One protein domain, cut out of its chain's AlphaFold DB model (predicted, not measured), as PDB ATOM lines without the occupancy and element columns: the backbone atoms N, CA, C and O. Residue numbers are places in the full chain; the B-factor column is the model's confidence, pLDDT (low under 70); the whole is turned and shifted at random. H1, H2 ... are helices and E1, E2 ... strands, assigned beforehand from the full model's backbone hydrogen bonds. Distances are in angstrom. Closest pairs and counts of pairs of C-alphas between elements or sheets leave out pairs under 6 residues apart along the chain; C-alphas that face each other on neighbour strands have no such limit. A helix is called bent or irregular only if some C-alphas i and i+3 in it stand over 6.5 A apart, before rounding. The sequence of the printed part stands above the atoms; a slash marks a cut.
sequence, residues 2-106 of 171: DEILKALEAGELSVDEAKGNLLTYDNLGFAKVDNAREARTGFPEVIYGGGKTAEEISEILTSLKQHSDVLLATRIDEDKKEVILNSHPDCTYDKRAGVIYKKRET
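This is residues 2 to 106 of the 171 residues of an uncharacterized protein of Salimicrobium flavidum (UniProt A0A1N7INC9). Picture a compact head and an arm: in the head, H4 and H5 cover one face of a small sheet of three strands, and at the far end of the arm sits a short helical hairpin of H1 and H2. Between head and hairpin the chain runs through the long unnamed stretch 23 to 36 and the small helix H3. The printed part has 105 residues with five named helices and three named strands, in the order H1 H2 H3 H4 E1 H5 E2 E3; the sheet, E1 E3 E2, is antiparallel throughout and the class is mixed, helices and strands. The whole is loose, with a radius of gyration of the C-alphas of 16.0 A, and elongated, spanning 52 by 32 by 21 A.

Start at H1, residues 2 to 9, and H2, residues 15 to 22: this hairpin touches, closest at the C-alphas of Ile 4 and Ala 18, 6.1 A, with a shallow tilt of 5 degrees, opposite ways. H3, residues 37 to 41, touches no helix. Go on to H4, residues 54 to 65, and H5, residues 78 to 87: they touch at a steep tilt of 45 degrees, the same way, closest at the C-alphas of Ala 54 and Lys 80, 5.2 A, and H4 does so with residues 54 to 58 alone. Both are on the sheet of E1, residues 71 to 74, E2, residues 92 to 94, and E3, residues 99 to 102, in two layers, helices on one face of a sheet. The closest C-alphas of H4 and E1 are those of Leu 61 and Leu 71, 7.1 A; those of H5 and E2 are Lys 81 and Tyr 93, 7.0 A. Look across E1 and E3, antiparallel at 177 degrees, for N 73 and O 100 at 2.8 A; across the hairpin E2 and E3, antiparallel at 152 degrees, N 92 and O 101 are 2.8 A apart. E1, H5 and E2 make a split strand-helix-strand unit, its two strands running the same way with E3 between them, and its crossover is right-handed. Every O i to N i+4 pair is within hydrogen-bond range in H1, H2, H3 and H4; in H5 it is 4 of 6.

Find C-alpha 2 at (27.563, -8.215, -23.319), where H1 begins; H1 and H2 each measure 10.3 A from first to last C-alpha, and H3 5.9 A. H4 runs 16.2 A from C-alpha 54 at (24.685, -38.989, -2.588). E1 measures 10.2 A and E2 6.6 A. H5, 15.6 A, is irregular: C-alphas 79 and 82 are 7.1 A apart. E3, 10.1 A, ends at C-alpha 102, (21.689, -23.647, 3.059).

The C-alphas of Ala 10 and Arg 96, 53.2 A apart, are the two farthest apart. The printed part has no cut; the links H2 to H3 and H3 to H4 are long. In the first, residues 26 to 27 pair antiparallel with 32 to 33; in the second, residues 47 to 48 pair parallel with 73 to 74 of E1. The mean pLDDT of the printed part is 90.2, and residues 20 to 21 and 23 are under 70.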
ATOM      1  N   ASP A   2      26.725  -9.172 -22.571       80.25
ATOM      2  CA  ASP A   2      27.563  -8.215 -23.319       80.25
ATOM      3  C   ASP A   2      29.070  -8.447 -23.162       80.25
ATOM      4  O   ASP A   2      29.805  -8.328 -24.133       80.25
ATOM      5  N   GLU A   3      29.541  -8.827 -21.972       82.81
ATOM      6  CA  GLU A   3      30.957  -9.162 -21.753       82.81
ATOM      7  C   GLU A   3      31.393 -10.411 -22.529       82.81
ATOM      8  O   GLU A   3      32.446 -10.405 -23.156       82.81
ATOM      9  N   ILE A   4      30.551 -11.449 -22.572       83.44
ATOM     10  CA  ILE A   4      30.821 -12.688 -23.321       83.44
ATOM     11  C   ILE A   4      30.858 -12.399 -24.826       83.44
ATOM     12  O   ILE A   4      31.734 -12.893 -25.532       83.44
ATOM     13  N   LEU A   5      29.926 -11.576 -25.321       87.56
ATOM     14  CA  LEU A   5      29.878 -11.192 -26.733       87.56
ATOM     15  C   LEU A   5      31.079 -10.324 -27.130       87.56
ATOM     16  O   LEU A   5      31.633 -10.533 -28.204       87.56
ATOM     17  N   LYS A   6      31.527  -9.412 -26.254       90.56
ATOM     18  CA  LYS A   6      32.744  -8.612 -26.470       90.56
ATOM     19  C   LYS A   6      34.012  -9.466 -26.470       90.56
ATOM     20  O   LYS A   6      34.870  -9.254 -27.315       90.56
ATOM     21  N   ALA A   7      34.119 -10.445 -25.572       86.25
ATOM     22  CA  ALA A   7      35.254 -11.370 -25.538       86.25
ATOM     23  C   ALA A   7      35.284 -12.303 -26.766       86.25
ATOM     24  O   ALA A   7      36.354 -12.596 -27.296       86.25
ATOM     25  N   LEU A   8      34.118 -12.712 -27.282       90.88
ATOM     26  CA  LEU A   8      34.011 -13.431 -28.557       90.88
ATOM     27  C   LEU A   8      34.429 -12.547 -29.746       90.88
ATOM     28  O   LEU A   8      35.175 -12.996 -30.611       90.88
ATOM     29  N   GLU A   9      33.973 -11.290 -29.785       92.25
ATOM     30  CA  GLU A   9      34.346 -10.316 -30.823       92.25
ATOM     31  C   GLU A   9      35.851 -10.003 -30.803       92.25
ATOM     32  O   GLU A   9      36.475  -9.897 -31.857       92.25
ATOM     33  N   ALA A  10      36.448  -9.926 -29.611       93.94
ATOM     34  CA  ALA A  10      37.885  -9.747 -29.412       93.94
ATOM     35  C   ALA A  10      38.719 -11.003 -29.745       93.94
ATOM     36  O   ALA A  10      39.947 -10.921 -29.797       93.94
ATOM     37  N   GLY A  11      38.082 -12.156 -29.988       90.56
ATOM     38  CA  GLY A  11      38.755 -13.431 -30.255       90.56
ATOM     39  C   GLY A  11      39.359 -14.101 -29.015       90.56
ATOM     40  O   GLY A  11      40.142 -15.037 -29.154       90.56
ATOM     41  N   GLU A  12      39.007 -13.633 -27.814       92.50
ATOM     42  CA  GLU A  12      39.442 -14.197 -26.528       92.50
ATOM     43  C   GLU A  12      38.655 -15.460 -26.147       92.50
ATOM     44  O   GLU A  12      39.125 -16.267 -25.351       92.50
ATOM     45  N   LEU A  13      37.469 -15.640 -26.734       88.31
ATOM     46  CA  LEU A  13      36.650 -16.846 -26.626       88.31
ATOM     47  C   LEU A  13      36.384 -17.421 -28.015       88.31
ATOM     48  O   LEU A  13      36.100 -16.692 -28.964       88.31
ATOM     49  N   SER A  14      36.396 -18.744 -28.127       87.94
ATOM     50  CA  SER A  14      35.819 -19.437 -29.274       87.94
ATOM     51  C   SER A  14      34.288 -19.371 -29.245       87.94
ATOM     52  O   SER A  14      33.659 -19.167 -28.205       87.94
ATOM     53  N   VAL A  15      33.653 -19.589 -30.402       83.31
ATOM     54  CA  VAL A  15      32.184 -19.633 -30.514       83.31
ATOM     55  C   VAL A  15      31.577 -20.694 -29.587       83.31
ATOM     56  O   VAL A  15      30.495 -20.475 -29.045       83.31
ATOM     57  N   ASP A  16      32.255 -21.825 -29.388       76.19
ATOM     58  CA  ASP A  16      31.755 -22.902 -28.531       76.19
ATOM     59  C   ASP A  16      31.896 -22.565 -27.039       76.19
ATOM     60  O   ASP A  16      30.962 -22.818 -26.277       76.19
ATOM     61  N   GLU A  17      32.976 -21.896 -26.628       76.44
ATOM     62  CA  GLU A  17      33.120 -21.377 -25.258       76.44
ATOM     63  C   GLU A  17      32.116 -20.255 -24.973       76.44
ATOM     64  O   GLU A  17      31.474 -20.241 -23.925       76.44
ATOM     65  N   ALA A  18      31.903 -19.345 -25.927       78.12
ATOM     66  CA  ALA A  18      30.901 -18.292 -25.801       78.12
ATOM     67  C   ALA A  18      29.480 -18.867 -25.707       78.12
ATOM     68  O   ALA A  18      28.692 -18.410 -24.880       78.12
ATOM     69  N   LYS A  19      29.149 -19.898 -26.499       70.69
ATOM     70  CA  LYS A  19      27.880 -20.629 -26.368       70.69
ATOM     71  C   LYS A  19      27.747 -21.280 -24.999       70.69
ATOM     72  O   LYS A  19      26.687 -21.142 -24.406       70.69
ATOM     73  N   GLY A  20      28.796 -21.944 -24.508       66.38
ATOM     74  CA  GLY A  20      28.830 -22.548 -23.173       66.38
ATOM     75  C   GLY A  20      28.562 -21.526 -22.070       66.38
ATOM     76  O   GLY A  20      27.683 -21.734 -21.246       66.38
ATOM     77  N   ASN A  21      29.218 -20.369 -22.135       68.06
ATOM     78  CA  ASN A  21      29.037 -19.274 -21.178       68.06
ATOM     79  C   ASN A  21      27.673 -18.568 -21.303       68.06
ATOM     80  O   ASN A  21      27.232 -17.889 -20.377       68.06
ATOM     81  N   LEU A  22      27.006 -18.696 -22.455       71.94
ATOM     82  CA  LEU A  22      25.633 -18.235 -22.667       71.94
ATOM     83  C   LEU A  22      24.587 -19.260 -22.216       71.94
ATOM     84  O   LEU A  22      23.409 -18.902 -22.123       71.94
ATOM     85  N   LEU A  23      24.975 -20.515 -21.950       66.44
ATOM     86  CA  LEU A  23      24.054 -21.487 -21.378       66.44
ATOM     87  C   LEU A  23      23.665 -21.010 -19.984       66.44
ATOM     88  O   LEU A  23      24.494 -20.723 -19.129       66.44
ATOM     89  N   THR A  24      22.364 -20.947 -19.741       73.25
ATOM     90  CA  THR A  24      21.808 -20.595 -18.433       73.25
ATOM     91  C   THR A  24      21.770 -21.786 -17.475       73.25
ATOM     92  O   THR A  24      21.085 -21.721 -16.457       73.25
ATOM     93  N   TYR A  25      22.430 -22.887 -17.845       77.94
ATOM     94  CA  TYR A  25      22.430 -24.143 -17.118       77.94
ATOM     95  C   TYR A  25      23.776 -24.869 -17.232       77.94
ATOM     96  O   TYR A  25      24.394 -24.850 -18.299       77.94
ATOM     97  N   ASP A  26      24.163 -25.594 -16.186       80.62
ATOM     98  CA  ASP A  26      25.278 -26.544 -16.217       80.62
ATOM     99  C   ASP A  26      24.786 -27.922 -16.652       80.62
ATOM    100  O   ASP A  26      23.709 -28.366 -16.255       80.62
ATOM    101  N   ASN A  27      25.566 -28.632 -17.464       83.94
ATOM    102  CA  ASN A  27      25.265 -30.009 -17.852       83.94
ATOM    103  C   ASN A  27      26.247 -30.971 -17.180       83.94
ATOM    104  O   ASN A  27      27.374 -31.125 -17.644       83.94
ATOM    105  N   LEU A  28      25.789 -31.653 -16.133       85.62
ATOM    106  CA  LEU A  28      26.573 -32.629 -15.368       85.62
ATOM    107  C   LEU A  28      26.519 -34.042 -15.980       85.62
ATOM    108  O   LEU A  28      26.999 -35.007 -15.398       85.62
ATOM    109  N   GLY A  29      25.891 -34.209 -17.148       85.88
ATOM    110  CA  GLY A  29      25.729 -35.503 -17.821       85.88
ATOM    111  C   GLY A  29      24.532 -36.317 -17.322       85.88
ATOM    112  O   GLY A  29      23.817 -36.893 -18.140       85.88
ATOM    113  N   PHE A  30      24.252 -36.305 -16.017       83.50
ATOM    114  CA  PHE A  30      23.054 -36.915 -15.410       83.50
ATOM    115  C   PHE A  30      21.974 -35.885 -15.036       83.50
ATOM    116  O   PHE A  30      20.812 -36.241 -14.832       83.50
ATOM    117  N   ALA A  31      22.332 -34.600 -14.978       85.44
ATOM    118  CA  ALA A  31      21.422 -33.500 -14.688       85.44
ATOM    119  C   ALA A  31      21.795 -32.246 -15.488       85.44
ATOM    120  O   ALA A  31      22.965 -32.006 -15.784       85.44
ATOM    121  N   LYS A  32      20.781 -31.440 -15.817       86.50
ATOM    122  CA  LYS A  32      20.956 -30.075 -16.321       86.50
ATOM    123  C   LYS A  32      20.459 -29.112 -15.253       86.50
ATOM    124  O   LYS A  32      19.270 -29.139 -14.952       86.50
ATOM    125  N   VAL A  33      21.369 -28.333 -14.689       88.38
ATOM    126  CA  VAL A  33      21.156 -27.482 -13.515       88.38
ATOM    127  C   VAL A  33      20.976 -26.042 -13.982       88.38
ATOM    128  O   VAL A  33      21.898 -25.455 -14.525       88.38
ATOM    129  N   ASP A  34      19.784 -25.480 -13.838       85.69
ATOM    130  CA  ASP A  34      19.388 -24.132 -14.251       85.69
ATOM    131  C   ASP A  34      19.866 -23.047 -13.273       85.69
ATOM    132  O   ASP A  34      19.118 -22.515 -12.445       85.69
ATOM    133  N   ASN A  35      21.125 -22.652 -13.438       83.00
ATOM    134  CA  ASN A  35      21.787 -21.621 -12.638       83.00
ATOM    135  C   ASN A  35      21.145 -20.231 -12.750       83.00
ATOM    136  O   ASN A  35      21.273 -19.410 -11.844       83.00
ATOM    137  N   ALA A  36      20.422 -19.937 -13.836       81.94
ATOM    138  CA  ALA A  36      19.777 -18.634 -14.010       81.94
ATOM    139  C   ALA A  36      18.343 -18.576 -13.456       81.94
ATOM    140  O   ALA A  36      17.673 -17.547 -13.604       81.94
ATOM    141  N   ARG A  37      17.842 -19.650 -12.831       85.44
ATOM    142  CA  ARG A  37      16.473 -19.700 -12.300       85.44
ATOM    143  C   ARG A  37      16.199 -18.588 -11.290       85.44
ATOM    144  O   ARG A  37      15.134 -17.967 -11.360       85.44
ATOM    145  N   GLU A  38      17.158 -18.294 -10.409       87.31
ATOM    146  CA  GLU A  38      16.994 -17.256  -9.385       87.31
ATOM    147  C   GLU A  38      16.815 -15.873 -10.010       87.31
ATOM    148  O   GLU A  38      15.871 -15.166  -9.670       87.31
ATOM    149  N   ALA A  39      17.632 -15.522 -11.004       83.25
ATOM    150  CA  ALA A  39      17.518 -14.243 -11.701       83.25
ATOM    151  C   ALA A  39      16.159 -14.066 -12.403       83.25
ATOM    152  O   ALA A  39      15.644 -12.952 -12.484       83.25
ATOM    153  N   ARG A  40      15.562 -15.157 -12.909       85.75
ATOM    154  CA  ARG A  40      14.272 -15.110 -13.621       85.75
ATOM    155  C   ARG A  40      13.058 -15.154 -12.697       85.75
ATOM    156  O   ARG A  40      12.023 -14.594 -13.042       85.75
ATOM    157  N   THR A  41      13.150 -15.866 -11.575       86.44
ATOM    158  CA  THR A  41      11.980 -16.205 -10.739       86.44
ATOM    159  C   THR A  41      12.043 -15.649  -9.322       86.44
ATOM    160  O   THR A  41      11.038 -15.675  -8.617       86.44
ATOM    161  N   GLY A  42      13.205 -15.157  -8.896       86.12
ATOM    162  CA  GLY A  42      13.488 -14.783  -7.514       86.12
ATOM    163  C   GLY A  42      13.859 -15.959  -6.605       86.12
ATOM    164  O   GLY A  42      14.192 -15.721  -5.447       86.12
ATOM    165  N   PHE A  43      13.826 -17.205  -7.098       88.25
ATOM    166  CA  PHE A  43      14.154 -18.402  -6.317       88.25
ATOM    167  C   PHE A  43      15.169 -19.292  -7.050       88.25
ATOM    168  O   PHE A  43      15.005 -19.530  -8.254       88.25
ATOM    169  N   PRO A  44      16.205 -19.801  -6.362       90.06
ATOM    170  CA  PRO A  44      17.164 -20.721  -6.962       90.06
ATOM    171  C   PRO A  44      16.520 -22.070  -7.284       90.06
ATOM    172  O   PRO A  44      15.380 -22.369  -6.916       90.06
ATOM    173  N   GLU A  45      17.263 -22.896  -8.008       92.88
ATOM    174  CA  GLU A  45      16.842 -24.260  -8.288       92.88
ATOM    175  C   GLU A  45      16.857 -25.143  -7.034       92.88
ATOM    176  O   GLU A  45      17.680 -24.982  -6.134       92.88
ATOM    177  N   VAL A  46      15.908 -26.081  -6.986       95.44
ATOM    178  CA  VAL A  46      15.750 -27.062  -5.911       95.44
ATOM    179  C   VAL A  46      16.091 -28.444  -6.446       95.44
ATOM    180  O   VAL A  46      15.575 -28.865  -7.482       95.44
ATOM    181  N   ILE A  47      16.921 -29.174  -5.709       96.75
ATOM    182  CA  ILE A  47      17.343 -30.525  -6.058       96.75
ATOM    183  C   ILE A  47      16.298 -31.515  -5.551       96.75
ATOM    184  O   ILE A  47      16.106 -31.686  -4.351       96.75
ATOM    185  N   TYR A  48      15.655 -32.238  -6.463       96.00
ATOM    186  CA  TYR A  48      14.895 -33.427  -6.090       96.00
ATOM    187  C   TYR A  48      15.867 -34.584  -5.820       96.00
ATOM    188  O   TYR A  48      16.433 -35.133  -6.768       96.00
ATOM    189  N   GLY A  49      16.092 -34.943  -4.556       95.94
ATOM    190  CA  GLY A  49      17.040 -35.989  -4.148       95.94
ATOM    191  C   GLY A  49      16.506 -37.419  -4.265       95.94
ATOM    192  O   GLY A  49      17.286 -38.373  -4.311       95.94
ATOM    193  N   GLY A  50      15.185 -37.583  -4.378       94.12
ATOM    194  CA  GLY A  50      14.557 -38.892  -4.535       94.12
ATOM    195  C   GLY A  50      15.104 -39.633  -5.761       94.12
ATOM    196  O   GLY A  50      15.045 -39.128  -6.881       94.12
ATOM    197  N   GLY A  51      15.643 -40.831  -5.547       92.50
ATOM    198  CA  GLY A  51      16.223 -41.660  -6.608       92.50
ATOM    199  C   GLY A  51      17.620 -41.253  -7.100       92.50
ATOM    200  O   GLY A  51      18.157 -41.972  -7.933       92.50
ATOM    201  N   LYS A  52      18.216 -40.164  -6.589       96.12
ATOM    202  CA  LYS A  52      19.617 -39.794  -6.864       96.12
ATOM    203  C   LYS A  52      20.579 -40.407  -5.846       96.12
ATOM    204  O   LYS A  52      20.185 -40.643  -4.696       96.12
ATOM    205  N   THR A  53      21.831 -40.629  -6.243       97.12
ATOM    206  CA  THR A  53      22.904 -41.014  -5.309       97.12
ATOM    207  C   THR A  53      23.392 -39.810  -4.498       97.12
ATOM    208  O   THR A  53      23.102 -38.656  -4.821       97.12
ATOM    209  N   ALA A  54      24.124 -40.061  -3.409       97.44
ATOM    210  CA  ALA A  54      24.685 -38.989  -2.588       97.44
ATOM    211  C   ALA A  54      25.724 -38.151  -3.360       97.44
ATOM    212  O   ALA A  54      25.817 -36.938  -3.162       97.44
ATOM    213  N   GLU A  55      26.464 -38.787  -4.268       96.62
ATOM    214  CA  GLU A  55      27.464 -38.168  -5.139       96.62
ATOM    215  C   GLU A  55      26.795 -37.250  -6.164       96.62
ATOM    216  O   GLU A  55      27.152 -36.077  -6.245       96.62
ATOM    217  N   GLU A  56      25.752 -37.725  -6.855       96.81
ATOM    218  CA  GLU A  56      24.979 -36.911  -7.805       96.81
ATOM    219  C   GLU A  56      24.394 -35.662  -7.132       96.81
ATOM    220  O   GLU A  56      24.434 -34.563  -7.686       96.81
ATOM    221  N   ILE A  57      23.860 -35.806  -5.913       97.56
ATOM    222  CA  ILE A  57      23.327 -34.672  -5.144       97.56
ATOM    223  C   ILE A  57      24.449 -33.696  -4.773       97.56
ATOM    224  O   ILE A  57      24.265 -32.484  -4.882       97.56
ATOM    225  N   SER A  58      25.611 -34.205  -4.363       97.12
ATOM    226  CA  SER A  58      26.770 -33.386  -3.988       97.12
ATOM    227  C   SER A  58      27.340 -32.606  -5.177       97.12
ATOM    228  O   SER A  58      27.684 -31.432  -5.035       97.12
ATOM    229  N   GLU A  59      27.396 -33.211  -6.359       96.25
ATOM    230  CA  GLU A  59      27.838 -32.536  -7.582       96.25
ATOM    231  C   GLU A  59      26.869 -31.422  -8.000       96.25
ATOM    232  O   GLU A  59      27.306 -30.308  -8.301       96.25
ATOM    233  N   ILE A  60      25.554 -31.670  -7.928       96.12
ATOM    234  CA  ILE A  60      24.547 -30.632  -8.203       96.12
ATOM    235  C   ILE A  60      24.652 -29.487  -7.185       96.12
ATOM    236  O   ILE A  60      24.622 -28.321  -7.577       96.12
ATOM    237  N   LEU A  61      24.808 -29.789  -5.890       96.12
ATOM    238  CA  LEU A  61      25.010 -28.763  -4.859       96.12
ATOM    239  C   LEU A  61      26.261 -27.924  -5.135       96.12
ATOM    240  O   LEU A  61      26.211 -26.705  -4.990       96.12
ATOM    241  N   THR A  62      27.355 -28.558  -5.562       94.88
ATOM    242  CA  THR A  62      28.609 -27.866  -5.889       94.88
ATOM    243  C   THR A  62      28.420 -26.897  -7.051       94.88
ATOM    244  O   THR A  62      28.872 -25.758  -6.958       94.88
ATOM    245  N   SER A  63      27.724 -27.323  -8.110       92.88
ATOM    246  CA  SER A  63      27.372 -26.477  -9.260       92.88
ATOM    247  C   SER A  63      26.486 -25.296  -8.833       92.88
ATOM    248  O   SER A  63      26.866 -24.141  -9.021       92.88
ATOM    249  N   LEU A  64      25.382 -25.546  -8.118       92.38
ATOM    250  CA  LEU A  64      24.469 -24.483  -7.670       92.38
ATOM    251  C   LEU A  64      25.127 -23.470  -6.725       92.38
ATOM    252  O   LEU A  64      24.833 -22.274  -6.793       92.38
ATOM    253  N   LYS A  65      26.037 -23.922  -5.857       91.81
ATOM    254  CA  LYS A  65      26.742 -23.073  -4.886       91.81
ATOM    255  C   LYS A  65      27.636 -22.017  -5.542       91.81
ATOM    256  O   LYS A  65      27.966 -21.028  -4.893       91.81
ATOM    257  N   GLN A  66      28.010 -22.187  -6.811       88.19
ATOM    258  CA  GLN A  66      28.756 -21.171  -7.565       88.19
ATOM    259  C   GLN A  66      27.892 -19.959  -7.940       88.19
ATOM    260  O   GLN A  66      28.427 -18.887  -8.220       88.19
ATOM    261  N   HIS A  67      26.565 -20.116  -7.920       85.56
ATOM    262  CA  HIS A  67      25.618 -19.116  -8.410       85.56
ATOM    263  C   HIS A  67      24.614 -18.640  -7.354       85.56
ATOM    264  O   HIS A  67      24.051 -17.557  -7.507       85.56
ATOM    265  N   SER A  68      24.397 -19.412  -6.283       87.88
ATOM    266  CA  SER A  68      23.434 -19.098  -5.225       87.88
ATOM    267  C   SER A  68      23.965 -19.428  -3.827       87.88
ATOM    268  O   SER A  68      24.514 -20.498  -3.573       87.88
ATOM    269  N   ASP A  69      23.700 -18.524  -2.879       88.94
ATOM    270  CA  ASP A  69      23.899 -18.750  -1.440       88.94
ATOM    271  C   ASP A  69      22.770 -19.551  -0.779       88.94
ATOM    272  O   ASP A  69      22.897 -19.976   0.372       88.94
ATOM    273  N   VAL A  70      21.652 -19.729  -1.483       94.44
ATOM    274  CA  VAL A  70      20.513 -20.532  -1.039       94.44
ATOM    275  C   VAL A  70      20.529 -21.852  -1.795       94.44
ATOM    276  O   VAL A  70      20.450 -21.873  -3.023       94.44
ATOM    277  N   LEU A  71      20.608 -22.951  -1.053       96.62
ATOM    278  CA  LEU A  71      20.629 -24.312  -1.575       96.62
ATOM    279  C   LEU A  71      19.513 -25.109  -0.908       96.62
ATOM    280  O   LEU A  71      19.302 -24.982   0.298       96.62
ATOM    281  N   LEU A  72      18.822 -25.951  -1.672       97.75
ATOM    282  CA  LEU A  72      17.804 -26.852  -1.145       97.75
ATOM    283  C   LEU A  72      17.797 -28.155  -1.934       97.75
ATOM    284  O   LEU A  72      17.615 -28.151  -3.151       97.75
ATOM    285  N   ALA A  73      17.941 -29.265  -1.224       97.94
ATOM    286  CA  ALA A  73      17.732 -30.606  -1.729       97.94
ATOM    287  C   ALA A  73      16.650 -31.293  -0.894       97.94
ATOM    288  O   ALA A  73      16.750 -31.325   0.333       97.94
ATOM    289  N   THR A  74      15.616 -31.827  -1.543       97.75
ATOM    290  CA  THR A  74      14.478 -32.469  -0.873       97.75
ATOM    291  C   THR A  74      14.469 -33.978  -1.060       97.75
ATOM    292  O   THR A  74      15.129 -34.503  -1.959       97.75
ATOM    293  N   ARG A  75      13.705 -34.684  -0.218       95.62
ATOM    294  CA  ARG A  75      13.590 -36.153  -0.221       95.62
ATOM    295  C   ARG A  75      14.946 -36.850  -0.115       95.62
ATOM    296  O   ARG A  75      15.288 -37.720  -0.916       95.62
ATOM    297  N   ILE A  76      15.728 -36.405   0.857       97.75
ATOM    298  CA  ILE A  76      17.033 -36.950   1.198       97.75
ATOM    299  C   ILE A  76      16.847 -38.066   2.216       97.75
ATOM    300  O   ILE A  76      16.384 -37.833   3.332       97.75
ATOM    301  N   ASP A  77      17.236 -39.270   1.815       94.94
ATOM    302  CA  ASP A  77      17.303 -40.426   2.698       94.94
ATOM    303  C   ASP A  77      18.429 -40.245   3.735       94.94
ATOM    304  O   ASP A  77      19.470 -39.637   3.461       94.94
ATOM    305  N   GLU A  78      18.229 -40.761   4.951       94.56
ATOM    306  CA  GLU A  78      19.152 -40.521   6.068       94.56
ATOM    307  C   GLU A  78      20.558 -41.099   5.838       94.56
ATOM    308  O   GLU A  78      21.534 -40.553   6.350       94.56
ATOM    309  N   ASP A  79      20.672 -42.169   5.056       95.69
ATOM    310  CA  ASP A  79      21.934 -42.815   4.684       95.69
ATOM    311  C   ASP A  79      22.811 -41.941   3.772       95.69
ATOM    312  O   ASP A  79      24.035 -42.052   3.803       95.69
ATOM    313  N   LYS A  80      22.213 -41.012   3.015       96.25
ATOM    314  CA  LYS A  80      22.940 -40.078   2.136       96.25
ATOM    315  C   LYS A  80      23.523 -38.881   2.885       96.25
ATOM    316  O   LYS A  80      24.430 -38.221   2.372       96.25
ATOM    317  N   LYS A  81      23.014 -38.573   4.087       95.94
ATOM    318  CA  LYS A  81      23.300 -37.303   4.780       95.94
ATOM    319  C   LYS A  81      24.791 -37.088   5.039       95.94
ATOM    320  O   LYS A  81      25.285 -35.987   4.831       95.94
ATOM    321  N   GLU A  82      25.504 -38.116   5.501       96.38
ATOM    322  CA  GLU A  82      26.890 -37.963   5.958       96.38
ATOM    323  C   GLU A  82      27.812 -37.665   4.781       96.38
ATOM    324  O   GLU A  82      28.629 -36.754   4.855       96.38
ATOM    325  N   VAL A  83      27.616 -38.371   3.665       97.38
ATOM    326  CA  VAL A  83      28.360 -38.149   2.421       97.38
ATOM    327  C   VAL A  83      28.158 -36.712   1.935       97.38
ATOM    328  O   VAL A  83      29.135 -36.005   1.699       97.38
ATOM    329  N   ILE A  84      26.905 -36.246   1.872       97.81
ATOM    330  CA  ILE A  84      26.586 -34.899   1.377       97.81
ATOM    331  C   ILE A  84      27.153 -33.813   2.304       97.81
ATOM    332  O   ILE A  84      27.772 -32.861   1.824       97.81
ATOM    333  N   LEU A  85      26.972 -33.946   3.625       97.75
ATOM    334  CA  LEU A  85      27.425 -32.952   4.605       97.75
ATOM    335  C   LEU A  85      28.950 -32.910   4.759       97.75
ATOM    336  O   LEU A  85      29.492 -31.849   5.053       97.75
ATOM    337  N   ASN A  86      29.658 -34.018   4.517       97.25
ATOM    338  CA  ASN A  86      31.122 -34.015   4.488       97.25
ATOM    339  C   ASN A  86      31.663 -33.141   3.344       97.25
ATOM    340  O   ASN A  86      32.656 -32.437   3.526       97.25
ATOM    341  N   SER A  87      31.003 -33.150   2.182       96.44
ATOM    342  CA  SER A  87      31.352 -32.284   1.046       96.44
ATOM    343  C   SER A  87      30.802 -30.859   1.182       96.44
ATOM    344  O   SER A  87      31.395 -29.917   0.658       96.44
ATOM    345  N   HIS A  88      29.692 -30.684   1.903       96.75
ATOM    346  CA  HIS A  88      28.990 -29.407   2.072       96.75
ATOM    347  C   HIS A  88      28.718 -29.104   3.556       96.75
ATOM    348  O   HIS A  88      27.559 -29.081   3.979       96.75
ATOM    349  N   PRO A  89      29.764 -28.842   4.364       96.56
ATOM    350  CA  PRO A  89      29.627 -28.664   5.813       96.56
ATOM    351  C   PRO A  89      28.880 -27.382   6.216       96.56
ATOM    352  O   PRO A  89      28.527 -27.217   7.379       96.56
ATOM    353  N   ASP A  90      28.643 -26.464   5.276       94.56
ATOM    354  CA  ASP A  90      27.827 -25.263   5.470       94.56
ATOM    355  C   ASP A  90      26.320 -25.502   5.272       94.56
ATOM    356  O   ASP A  90      25.521 -24.591   5.493       94.56
ATOM    357  N   CYS A  91      25.921 -26.707   4.859       97.12
ATOM    358  CA  CYS A  91      24.520 -27.105   4.777       97.12
ATOM    359  C   CYS A  91      24.032 -27.733   6.092       97.12
ATOM    360  O   CYS A  91      24.790 -28.294   6.877       97.12
ATOM    361  N   THR A  92      22.725 -27.664   6.320       97.25
ATOM    362  CA  THR A  92      22.024 -28.286   7.447       97.25
ATOM    363  C   THR A  92      21.124 -29.402   6.934       97.25
ATOM    364  O   THR A  92      20.457 -29.230   5.917       97.25
ATOM    365  N   TYR A  93      21.079 -30.531   7.647       97.81
ATOM    366  CA  TYR A  93      20.125 -31.610   7.391       97.81
ATOM    367  C   TYR A  93      18.972 -31.560   8.392       97.81
ATOM    368  O   TYR A  93      19.188 -31.614   9.604       97.81
ATOM    369  N   ASP A  94      17.748 -31.513   7.880       97.19
ATOM    370  CA  ASP A  94      16.534 -31.720   8.658       97.19
ATOM    371  C   ASP A  94      16.012 -33.135   8.402       97.19
ATOM    372  O   ASP A  94      15.462 -33.445   7.342       97.19
ATOM    373  N   LYS A  95      16.176 -33.995   9.410       96.44
ATOM    374  CA  LYS A  95      15.774 -35.401   9.350       96.44
ATOM    375  C   LYS A  95      14.273 -35.590   9.174       96.44
ATOM    376  O   LYS A  95      13.869 -36.578   8.569       96.44
ATOM    377  N   ARG A  96      13.440 -34.719   9.750       94.75
ATOM    378  CA  ARG A  96      11.989 -34.919   9.694       94.75
ATOM    379  C   ARG A  96      11.433 -34.470   8.352       94.75
ATOM    380  O   ARG A  96      10.607 -35.183   7.797       94.75
ATOM    381  N   ALA A  97      11.925 -33.348   7.841       96.88
ATOM    382  CA  ALA A  97      11.605 -32.860   6.505       96.88
ATOM    383  C   ALA A  97      12.257 -33.696   5.387       96.88
ATOM    384  O   ALA A  97      11.810 -33.653   4.247       96.88
ATOM    385  N   GLY A  98      13.341 -34.422   5.685       97.25
ATOM    386  CA  GLY A  98      14.134 -35.110   4.667       97.25
ATOM    387  C   GLY A  98      14.773 -34.118   3.697       97.25
ATOM    388  O   GLY A  98      14.761 -34.344   2.487       97.25
ATOM    389  N   VAL A  99      15.287 -32.990   4.199       98.31
ATOM    390  CA  VAL A  99      15.899 -31.948   3.361       98.31
ATOM    391  C   VAL A  99      17.314 -31.612   3.811       98.31
ATOM    392  O   VAL A  99      17.609 -31.590   5.006       98.31
ATOM    393  N   ILE A 100      18.180 -31.298   2.850       98.25
ATOM    394  CA  ILE A 100      19.469 -30.642   3.082       98.25
ATOM    395  C   ILE A 100      19.383 -29.239   2.504       98.25
ATOM    396  O   ILE A 100      18.949 -29.068   1.366       98.25
ATOM    397  N   TYR A 101      19.791 -28.231   3.265       97.88
ATOM    398  CA  TYR A 101      19.696 -26.853   2.806       97.88
ATOM    399  C   TYR A 101      20.809 -25.952   3.321       97.88
ATOM    400  O   TYR A 101      21.397 -26.181   4.375       97.88
ATOM    401  N   LYS A 102      21.008 -24.854   2.602       96.31
ATOM    402  CA  LYS A 102      21.689 -23.647   3.059       96.31
ATOM    403  C   LYS A 102      20.737 -22.486   2.820       96.31
ATOM    404  O   LYS A 102      20.184 -22.361   1.732       96.31
ATOM    405  N   LYS A 103      20.517 -21.650   3.830       93.31
ATOM    406  CA  LYS A 103      19.607 -20.501   3.731       93.31
ATOM    407  C   LYS A 103      20.344 -19.201   4.003       93.31
ATOM    408  O   LYS A 103      21.305 -19.181   4.768       93.31
ATOM    409  N   ARG A 104      19.860 -18.114   3.405       88.38
ATOM    410  CA  ARG A 104      20.308 -16.760   3.745       88.38
ATOM    411  C   ARG A 104      19.774 -16.383   5.122       88.38
ATOM    412  O   ARG A 104      18.640 -16.722   5.472       88.38
ATOM    413  N   GLU A 105      20.567 -15.636   5.879       84.25
ATOM    414  CA  GLU A 105      20.044 -14.967   7.062       84.25
ATOM    415  C   GLU A 105      18.987 -13.951   6.632       84.25
ATOM    416  O   GLU A 105      19.194 -13.137   5.729       84.25
ATOM    417  N   THR A 106      17.823 -14.020   7.264       81.25
ATOM    418  CA  THR A 106      16.726 -13.093   7.011       81.25
ATOM    419  C   THR A 106      16.323 -12.436   8.316       81.25
ATOM    420  O   THR A 106      16.393 -13.041   9.383       81.25
TER     421      THR A 106